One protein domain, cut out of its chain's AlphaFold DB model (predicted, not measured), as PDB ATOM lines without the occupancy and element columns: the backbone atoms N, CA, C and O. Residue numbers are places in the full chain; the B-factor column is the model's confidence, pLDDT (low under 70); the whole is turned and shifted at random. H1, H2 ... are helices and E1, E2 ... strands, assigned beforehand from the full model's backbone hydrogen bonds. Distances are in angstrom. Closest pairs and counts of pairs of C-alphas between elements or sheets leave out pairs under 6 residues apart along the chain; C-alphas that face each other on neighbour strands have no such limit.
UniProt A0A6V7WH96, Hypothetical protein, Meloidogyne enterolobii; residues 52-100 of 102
ATOM      1  N   ASN A  52       1.739  22.869 -57.737       95.56
ATOM      2  CA  ASN A  52       2.178  21.491 -57.560       95.56
ATOM      3  C   ASN A  52       3.687  21.387 -57.776       95.56
ATOM      4  O   ASN A  52       4.201  21.808 -58.812       95.56
ATOM      5  N   TYR A  53       4.388  20.798 -56.812       90.88
ATOM      6  CA  TYR A  53       5.806  20.472 -56.922       90.88
ATOM      7  C   TYR A  53       6.099  19.221 -56.095       90.88
ATOM      8  O   TYR A  53       5.664  19.129 -54.950       90.88
ATOM      9  N   ASP A  54       6.829  18.268 -56.680       90.62
ATOM     10  CA  ASP A  54       7.201  17.000 -56.034       90.62
ATOM     11  C   ASP A  54       5.997  16.210 -55.473       90.62
ATOM     12  O   ASP A  54       5.965  15.791 -54.319       90.62
ATOM     13  N   ASN A  55       4.955  16.046 -56.303       92.19
ATOM     14  CA  ASN A  55       3.696  15.355 -55.967       92.19
ATOM     15  C   ASN A  55       2.938  15.915 -54.751       92.19
ATOM     16  O   ASN A  55       2.096  15.229 -54.174       92.19
ATOM     17  N   TYR A  56       3.209  17.162 -54.375       90.88
ATOM     18  CA  TYR A  56       2.517  17.846 -53.296       90.88
ATOM     19  C   TYR A  56       2.005  19.215 -53.775       90.88
ATOM     20  O   TYR A  56       2.692  19.925 -54.518       90.88
ATOM     21  N   GLU A  57       0.782  19.568 -53.369       94.38
ATOM     22  CA  GLU A  57       0.180  20.881 -53.627       94.38
ATOM     23  C   GLU A  57       0.570  21.846 -52.503       94.38
ATOM     24  O   GLU A  57       0.085  21.740 -51.380       94.38
ATOM     25  N   TRP A  58       1.434  22.809 -52.813       93.38
ATOM     26  CA  TRP A  58       1.878  23.849 -51.890       93.38
ATOM     27  C   TRP A  58       0.939  25.051 -51.949       93.38
ATOM     28  O   TRP A  58       0.510  25.448 -53.029       93.38
ATOM     29  N   CYS A  59       0.644  25.667 -50.804       91.62
ATOM     30  CA  CYS A  59      -0.204  26.855 -50.706       91.62
ATOM     31  C   CYS A  59       0.512  28.157 -51.105       91.62
ATOM     32  O   CYS A  59      -0.132  29.109 -51.548       91.62
ATOM     33  N   CYS A  60       1.834  28.199 -50.941       90.75
ATOM     34  CA  CYS A  60       2.710  29.294 -51.343       90.75
ATOM     35  C   CYS A  60       4.166  28.814 -51.416       90.75
ATOM     36  O   CYS A  60       4.513  27.722 -50.954       90.75
ATOM     37  N   THR A  61       5.041  29.638 -51.993       92.69
ATOM     38  CA  THR A  61       6.450  29.274 -52.194       92.69
ATOM     39  C   THR A  61       7.199  29.152 -50.870       92.69
ATOM     40  O   THR A  61       8.051  28.274 -50.732       92.69
ATOM     41  N   GLU A  62       6.843  29.961 -49.872       91.38
ATOM     42  CA  GLU A  62       7.468  29.892 -48.550       91.38
ATOM     43  C   GLU A  62       7.224  28.541 -47.852       91.38
ATOM     44  O   GLU A  62       8.132  28.003 -47.218       91.38
ATOM     45  N   GLN A  63       6.038  27.939 -48.017       92.38
ATOM     46  CA  GLN A  63       5.739  26.606 -47.478       92.38
ATOM     47  C   GLN A  63       6.705  25.552 -48.035       92.38
ATOM     48  O   GLN A  63       7.317  24.794 -47.279       92.38
ATOM     49  N   ALA A  64       6.876  25.543 -49.358       93.44
ATOM     50  CA  ALA A  64       7.779  24.624 -50.040       93.44
ATOM     51  C   ALA A  64       9.236  24.851 -49.614       93.44
ATOM     52  O   ALA A  64       9.965  23.898 -49.333       93.44
ATOM     53  N   TYR A  65       9.655  26.117 -49.512       93.31
ATOM     54  CA  TYR A  65      11.003  26.483 -49.089       93.31
ATOM     55  C   TYR A  65      11.316  26.006 -47.667       93.31
ATOM     56  O   TYR A  65      12.363  25.398 -47.436       93.31
ATOM     57  N   VAL A  66      10.410  26.224 -46.712       92.25
ATOM     58  CA  VAL A  66      10.626  25.823 -45.316       92.25
ATOM     59  C   VAL A  66      10.629  24.304 -45.176       92.25
ATOM     60  O   VAL A  66      11.482  23.772 -44.463       92.25
ATOM     61  N   ALA A  67       9.755  23.592 -45.892       92.44
ATOM     62  CA  ALA A  67       9.781  22.132 -45.929       92.44
ATOM     63  C   ALA A  67      11.112  21.604 -46.498       92.44
ATOM     64  O   ALA A  67      11.754  20.755 -45.881       92.44
ATOM     65  N   ALA A  68      11.588  22.153 -47.620       93.44
ATOM     66  CA  ALA A  68      12.879  21.774 -48.198       93.44
ATOM     67  C   ALA A  68      14.050  22.076 -47.245       93.44
ATOM     68  O   ALA A  68      14.950  21.253 -47.064       93.44
ATOM     69  N   LYS A  69      14.018  23.233 -46.575       93.31
ATOM     70  CA  LYS A  69      15.017  23.615 -45.571       93.31
ATOM     71  C   LYS A  69      14.998  22.675 -44.364       93.31
ATOM     72  O   LYS A  69      16.057  22.280 -43.889       93.31
ATOM     73  N   ALA A  70      13.823  22.278 -43.881       91.12
ATOM     74  CA  ALA A  70      13.695  21.311 -42.796       91.12
ATOM     75  C   ALA A  70      14.260  19.936 -43.184       91.12
ATOM     76  O   ALA A  70      15.009  19.346 -42.405       91.12
ATOM     77  N   ALA A  71      13.979  19.467 -44.403       92.62
ATOM     78  CA  ALA A  71      14.561  18.238 -44.933       92.62
ATOM     79  C   ALA A  71      16.100  18.310 -44.977       92.62
ATOM     80  O   ALA A  71      16.761  17.368 -44.547       92.62
ATOM     81  N   PHE A  72      16.670  19.449 -45.390       94.00
ATOM     82  CA  PHE A  72      18.123  19.677 -45.384       94.00
ATOM     83  C   PHE A  72      18.752  19.542 -43.985       94.00
ATOM     84  O   PHE A  72      19.868  19.047 -43.851       94.00
ATOM     85  N   PHE A  73      18.029  19.930 -42.931       93.44
ATOM     86  CA  PHE A  73      18.461  19.767 -41.537       93.44
ATOM     87  C   PHE A  73      18.033  18.430 -40.903       93.44
ATOM     88  O   PHE A  73      18.092  18.292 -39.682       93.44
ATOM     89  N   ASN A  74      17.601  17.442 -41.696       92.50
ATOM     90  CA  ASN A  74      17.089  16.149 -41.221       92.50
ATOM     91  C   ASN A  74      15.912  16.272 -40.228       92.50
ATOM     92  O   ASN A  74      15.732  15.433 -39.345       92.50
ATOM     93  N   ARG A  75      15.085  17.316 -40.370       89.69
ATOM     94  CA  ARG A  75      13.897  17.578 -39.539       89.69
ATOM     95  C   ARG A  75      12.620  17.124 -40.239       89.69
ATOM     96  O   ARG A  75      11.773  17.938 -40.605       89.69
ATOM     97  N   GLY A  76      12.484  15.811 -40.432       90.75
ATOM     98  CA  GLY A  76      11.294  15.214 -41.057       90.75
ATOM     99  C   GLY A  76       9.989  15.529 -40.312       90.75
ATOM    100  O   GLY A  76       8.947  15.689 -40.937       90.75
ATOM    101  N   ASP A  77      10.060  15.717 -38.991       88.75
ATOM    102  CA  ASP A  77       8.942  16.169 -38.159       88.75
ATOM    103  C   ASP A  77       8.404  17.540 -38.592       88.75
ATOM    104  O   ASP A  77       7.192  17.745 -38.646       88.75
ATOM    105  N   ILE A  78       9.300  18.467 -38.939       90.31
ATOM    106  CA  ILE A  78       8.932  19.801 -39.419       90.31
ATOM    107  C   ILE A  78       8.408  19.736 -40.855       90.31
ATOM    108  O   ILE A  78       7.457  20.441 -41.176       90.31
ATOM    109  N   VAL A  79       8.989  18.889 -41.715       92.00
ATOM    110  CA  VAL A  79       8.524  18.721 -43.105       92.00
ATOM    111  C   VAL A  79       7.032  18.394 -43.136       92.00
ATOM    112  O   VAL A  79       6.268  19.069 -43.825       92.00
ATOM    113  N   GLU A  80       6.610  17.404 -42.352       91.19
ATOM    114  CA  GLU A  80       5.212  16.971 -42.319       91.19
ATOM    115  C   GLU A  80       4.298  18.001 -41.642       91.19
ATOM    116  O   GLU A  80       3.179  18.219 -42.102       91.19
ATOM    117  N   GLN A  81       4.779  18.717 -40.618       89.81
ATOM    118  CA  GLN A  81       4.026  19.835 -40.033       89.81
ATOM    119  C   GLN A  81       3.772  20.947 -41.051       89.81
ATOM    120  O   GLN A  81       2.644  21.420 -41.169       89.81
ATOM    121  N   VAL A  82       4.800  21.345 -41.805       90.38
ATOM    122  CA  VAL A  82       4.700  22.398 -42.821       90.38
ATOM    123  C   VAL A  82       3.790  21.954 -43.963       90.38
ATOM    124  O   VAL A  82       2.933  22.728 -44.376       90.38
ATOM    125  N   LYS A  83       3.879  20.696 -44.416       90.69
ATOM    126  CA  LYS A  83       2.928  20.102 -45.374       90.69
ATOM    127  C   LYS A  83       1.499  19.951 -44.821       90.69
ATOM    128  O   LYS A  83       0.551  19.782 -45.579       90.69
ATOM    129  N   GLY A  84       1.292  19.994 -43.513       88.44
ATOM    130  CA  GLY A  84      -0.056  20.012 -42.938       88.44
ATOM    131  C   GLY A  84      -0.750  21.372 -43.059       88.44
ATOM    132  O   GLY A  84      -1.954  21.475 -42.828       88.44
ATOM    133  N   MET A  85      -0.005  22.429 -43.387       86.19
ATOM    134  CA  MET A  85      -0.517  23.795 -43.364       86.19
ATOM    135  C   MET A  85      -1.337  24.118 -44.609       86.19
ATOM    136  O   MET A  85      -0.897  23.928 -45.740       86.19
ATOM    137  N   THR A  86      -2.529  24.668 -44.400       83.00
ATOM    138  CA  THR A  86      -3.389  25.164 -45.484       83.00
ATOM    139  C   THR A  86      -3.070  26.607 -45.866       83.00
ATOM    140  O   THR A  86      -3.387  27.028 -46.977       83.00
ATOM    141  N   HIS A  87      -2.423  27.344 -44.959       78.69
ATOM    142  CA  HIS A  87      -1.947  28.710 -45.132       78.69
ATOM    143  C   HIS A  87      -0.633  28.904 -44.371       78.69
ATOM    144  O   HIS A  87      -0.456  28.344 -43.290       78.69
ATOM    145  N   MET A  88       0.254  29.740 -44.909       77.62
ATOM    146  CA  MET A  88       1.465  30.187 -44.222       77.62
ATOM    147  C   MET A  88       1.296  31.628 -43.760       77.62
ATOM    148  O   MET A  88       1.097  32.531 -44.572       77.62
ATOM    149  N   ASP A  89       1.420  31.852 -42.458       73.81
ATOM    150  CA  ASP A  89       1.665  33.175 -41.896       73.81
ATOM    151  C   ASP A  89       2.954  33.174 -41.056       73.81
ATOM    152  O   ASP A  89       3.451  32.127 -40.626       73.81
ATOM    153  N   GLU A  90       3.540  34.359 -40.865       62.56
ATOM    154  CA  GLU A  90       4.817  34.532 -40.158       62.56
ATOM    155  C   GLU A  90       4.766  34.002 -38.711       62.56
ATOM    156  O   GLU A  90       5.759  33.482 -38.198       62.56
ATOM    157  N   LEU A  91       3.597  34.068 -38.063       59.69
ATOM    158  CA  LEU A  91       3.381  33.574 -36.698       59.69
ATOM    159  C   LEU A  91       3.342  32.041 -36.636       59.69
ATOM    160  O   LEU A  91       3.862  31.441 -35.693       59.69
ATOM    161  N   SER A  92       2.756  31.395 -37.639       65.50
ATOM    162  CA  SER A  92       2.696  29.939 -37.775       65.50
ATOM    163  C   SER A  92       4.085  29.371 -38.045       65.50
ATOM    164  O   SER A  92       4.458  28.363 -37.446       65.50
ATOM    165  N   LEU A  93       4.895  30.069 -38.847       66.88
ATOM    166  CA  LEU A  93       6.304  29.737 -39.067       66.88
ATOM    167  C   LEU A  93       7.129  29.797 -37.789       66.88
ATOM    168  O   LEU A  93       7.839  28.840 -37.476       66.88
ATOM    169  N   GLN A  94       7.027  30.901 -37.042       67.75
ATOM    170  CA  GLN A  94       7.726  31.032 -35.766       67.75
ATOM    171  C   GLN A  94       7.362  29.875 -34.843       67.75
ATOM    172  O   GLN A  94       8.268  29.214 -34.354       67.75
ATOM    173  N   ARG A  95       6.071  29.545 -34.698       68.31
ATOM    174  CA  ARG A  95       5.624  28.412 -33.869       68.31
ATOM    175  C   ARG A  95       6.237  27.080 -34.297       68.31
ATOM    176  O   ARG A  95       6.685  26.330 -33.434       68.31
ATOM    177  N   VAL A  96       6.279  26.783 -35.596       69.88
ATOM    178  CA  VAL A  96       6.893  25.548 -36.118       69.88
ATOM    179  C   VAL A  96       8.382  25.491 -35.800       69.88
ATOM    180  O   VAL A  96       8.877  24.469 -35.332       69.88
ATOM    181  N   ILE A  97       9.095  26.597 -36.017       66.56
ATOM    182  CA  ILE A  97      10.543  26.671 -35.809       66.56
ATOM    183  C   ILE A  97      10.884  26.635 -34.311       66.56
ATOM    184  O   ILE A  97      11.865  26.006 -33.919       66.56
ATOM    185  N   THR A  98      10.073  27.263 -33.457       67.38
ATOM    186  CA  THR A  98      10.326  27.349 -32.011       67.38
ATOM    187  C   THR A  98       9.901  26.106 -31.239       67.38
ATOM    188  O   THR A  98      10.339  25.924 -30.107       67.38
ATOM    189  N   ASN A  99       9.080  25.223 -31.817       55.47
ATOM    190  CA  ASN A  99       8.518  24.068 -31.109       55.47
ATOM    191  C   ASN A  99       9.503  22.915 -30.819       55.47
ATOM    192  O   ASN A  99       9.048  21.819 -30.498       55.47
ATOM    193  N   LYS A 100      10.830  23.128 -30.862       48.97
ATOM    194  CA  LYS A 100      11.804  22.296 -30.122       48.97
ATOM    195  C   LYS A 100      13.216  22.894 -30.116       48.97
ATOM    196  O   LYS A 100      13.939  22.724 -31.094       48.97
TER     197      LYS A 100
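Overview. This is residues 52 to 100 of the 102 residues of the protein "Hypothetical protein" of Meloidogyne enterolobii (UniProt A0A6V7WH96). Picture three helices that run up and down with nearly aligned lines: H1 and H2 form a close helical hairpin, and H3 sits more loosely beside H2, so that the three centres make a triangle. The short strand E1, with residues 52 to 53 folded beside it, lies on the far side of that hairpin from H3, near the beginning of H1 and the end of H2. The printed part has 49 residues, with one named strand followed by three named helices, in the order E1, H1, H2, H3; the class is mostly helix. The whole is compact, with a radius of gyration of the C-alphas of 10.0 A, and its outline is rounded, with spans of 29 by 23 by 14 A.

Arrangement. Begin with the longest helix, H1, residues 61 to 72. H2, residues 76 to 83, touches it and runs opposite ways at a shallow tilt of 9 degrees; look at Ala 67 and Val 79, their closest C-alphas, 4.6 A apart. These two are a hairpin. H2 and H3, residues 90 to 98, are also a hairpin: they touch, opposite ways, at a shallow tilt of 14 degrees, and their closest C-alphas, those of Ile 78 and Val 96, are 6.9 A apart. H1 and H3 are near each other, with 7 pairs of C-alphas within 10 A. Now look at E1, residues 56 to 58, which pairs with no named strand; residues 52 to 53 pair antiparallel with residues 56 to 57 of E1. The closest C-alphas of E1 and H1 are those of Trp 58 and Ala 64, 6.2 A apart. E1 and H3 are apart. In H1, H2 and H3 every O i to N i+4 pair is within hydrogen-bond range.

Along the chain. Find C-alpha 61 at (6.450, 29.274, -52.194); from there H1 runs 16.6 A to C-alpha 72 at (18.123, 19.677, -45.384). H2, residues 76 to 83, measures 10.6 A from first to last C-alpha. H3, residues 90 to 98, runs 12.2 A and ends at C-alpha 98, at (10.326, 27.349, -32.011). E1, residues 56 to 58, spans 6.2 A.

Size, cuts and confidence. The two C-alphas farthest apart are those of Asn 52 and Lys 100, 29.1 A. The printed part has no cut. The links from E1 to H1 and from H1 to H2 are tight, and the link from H2 to H3, with 6 residues between them, is short. The mean pLDDT of the printed part is 84.3; look at the B-factor column of residues 90 to 100 to find the model's low confidence, under 70.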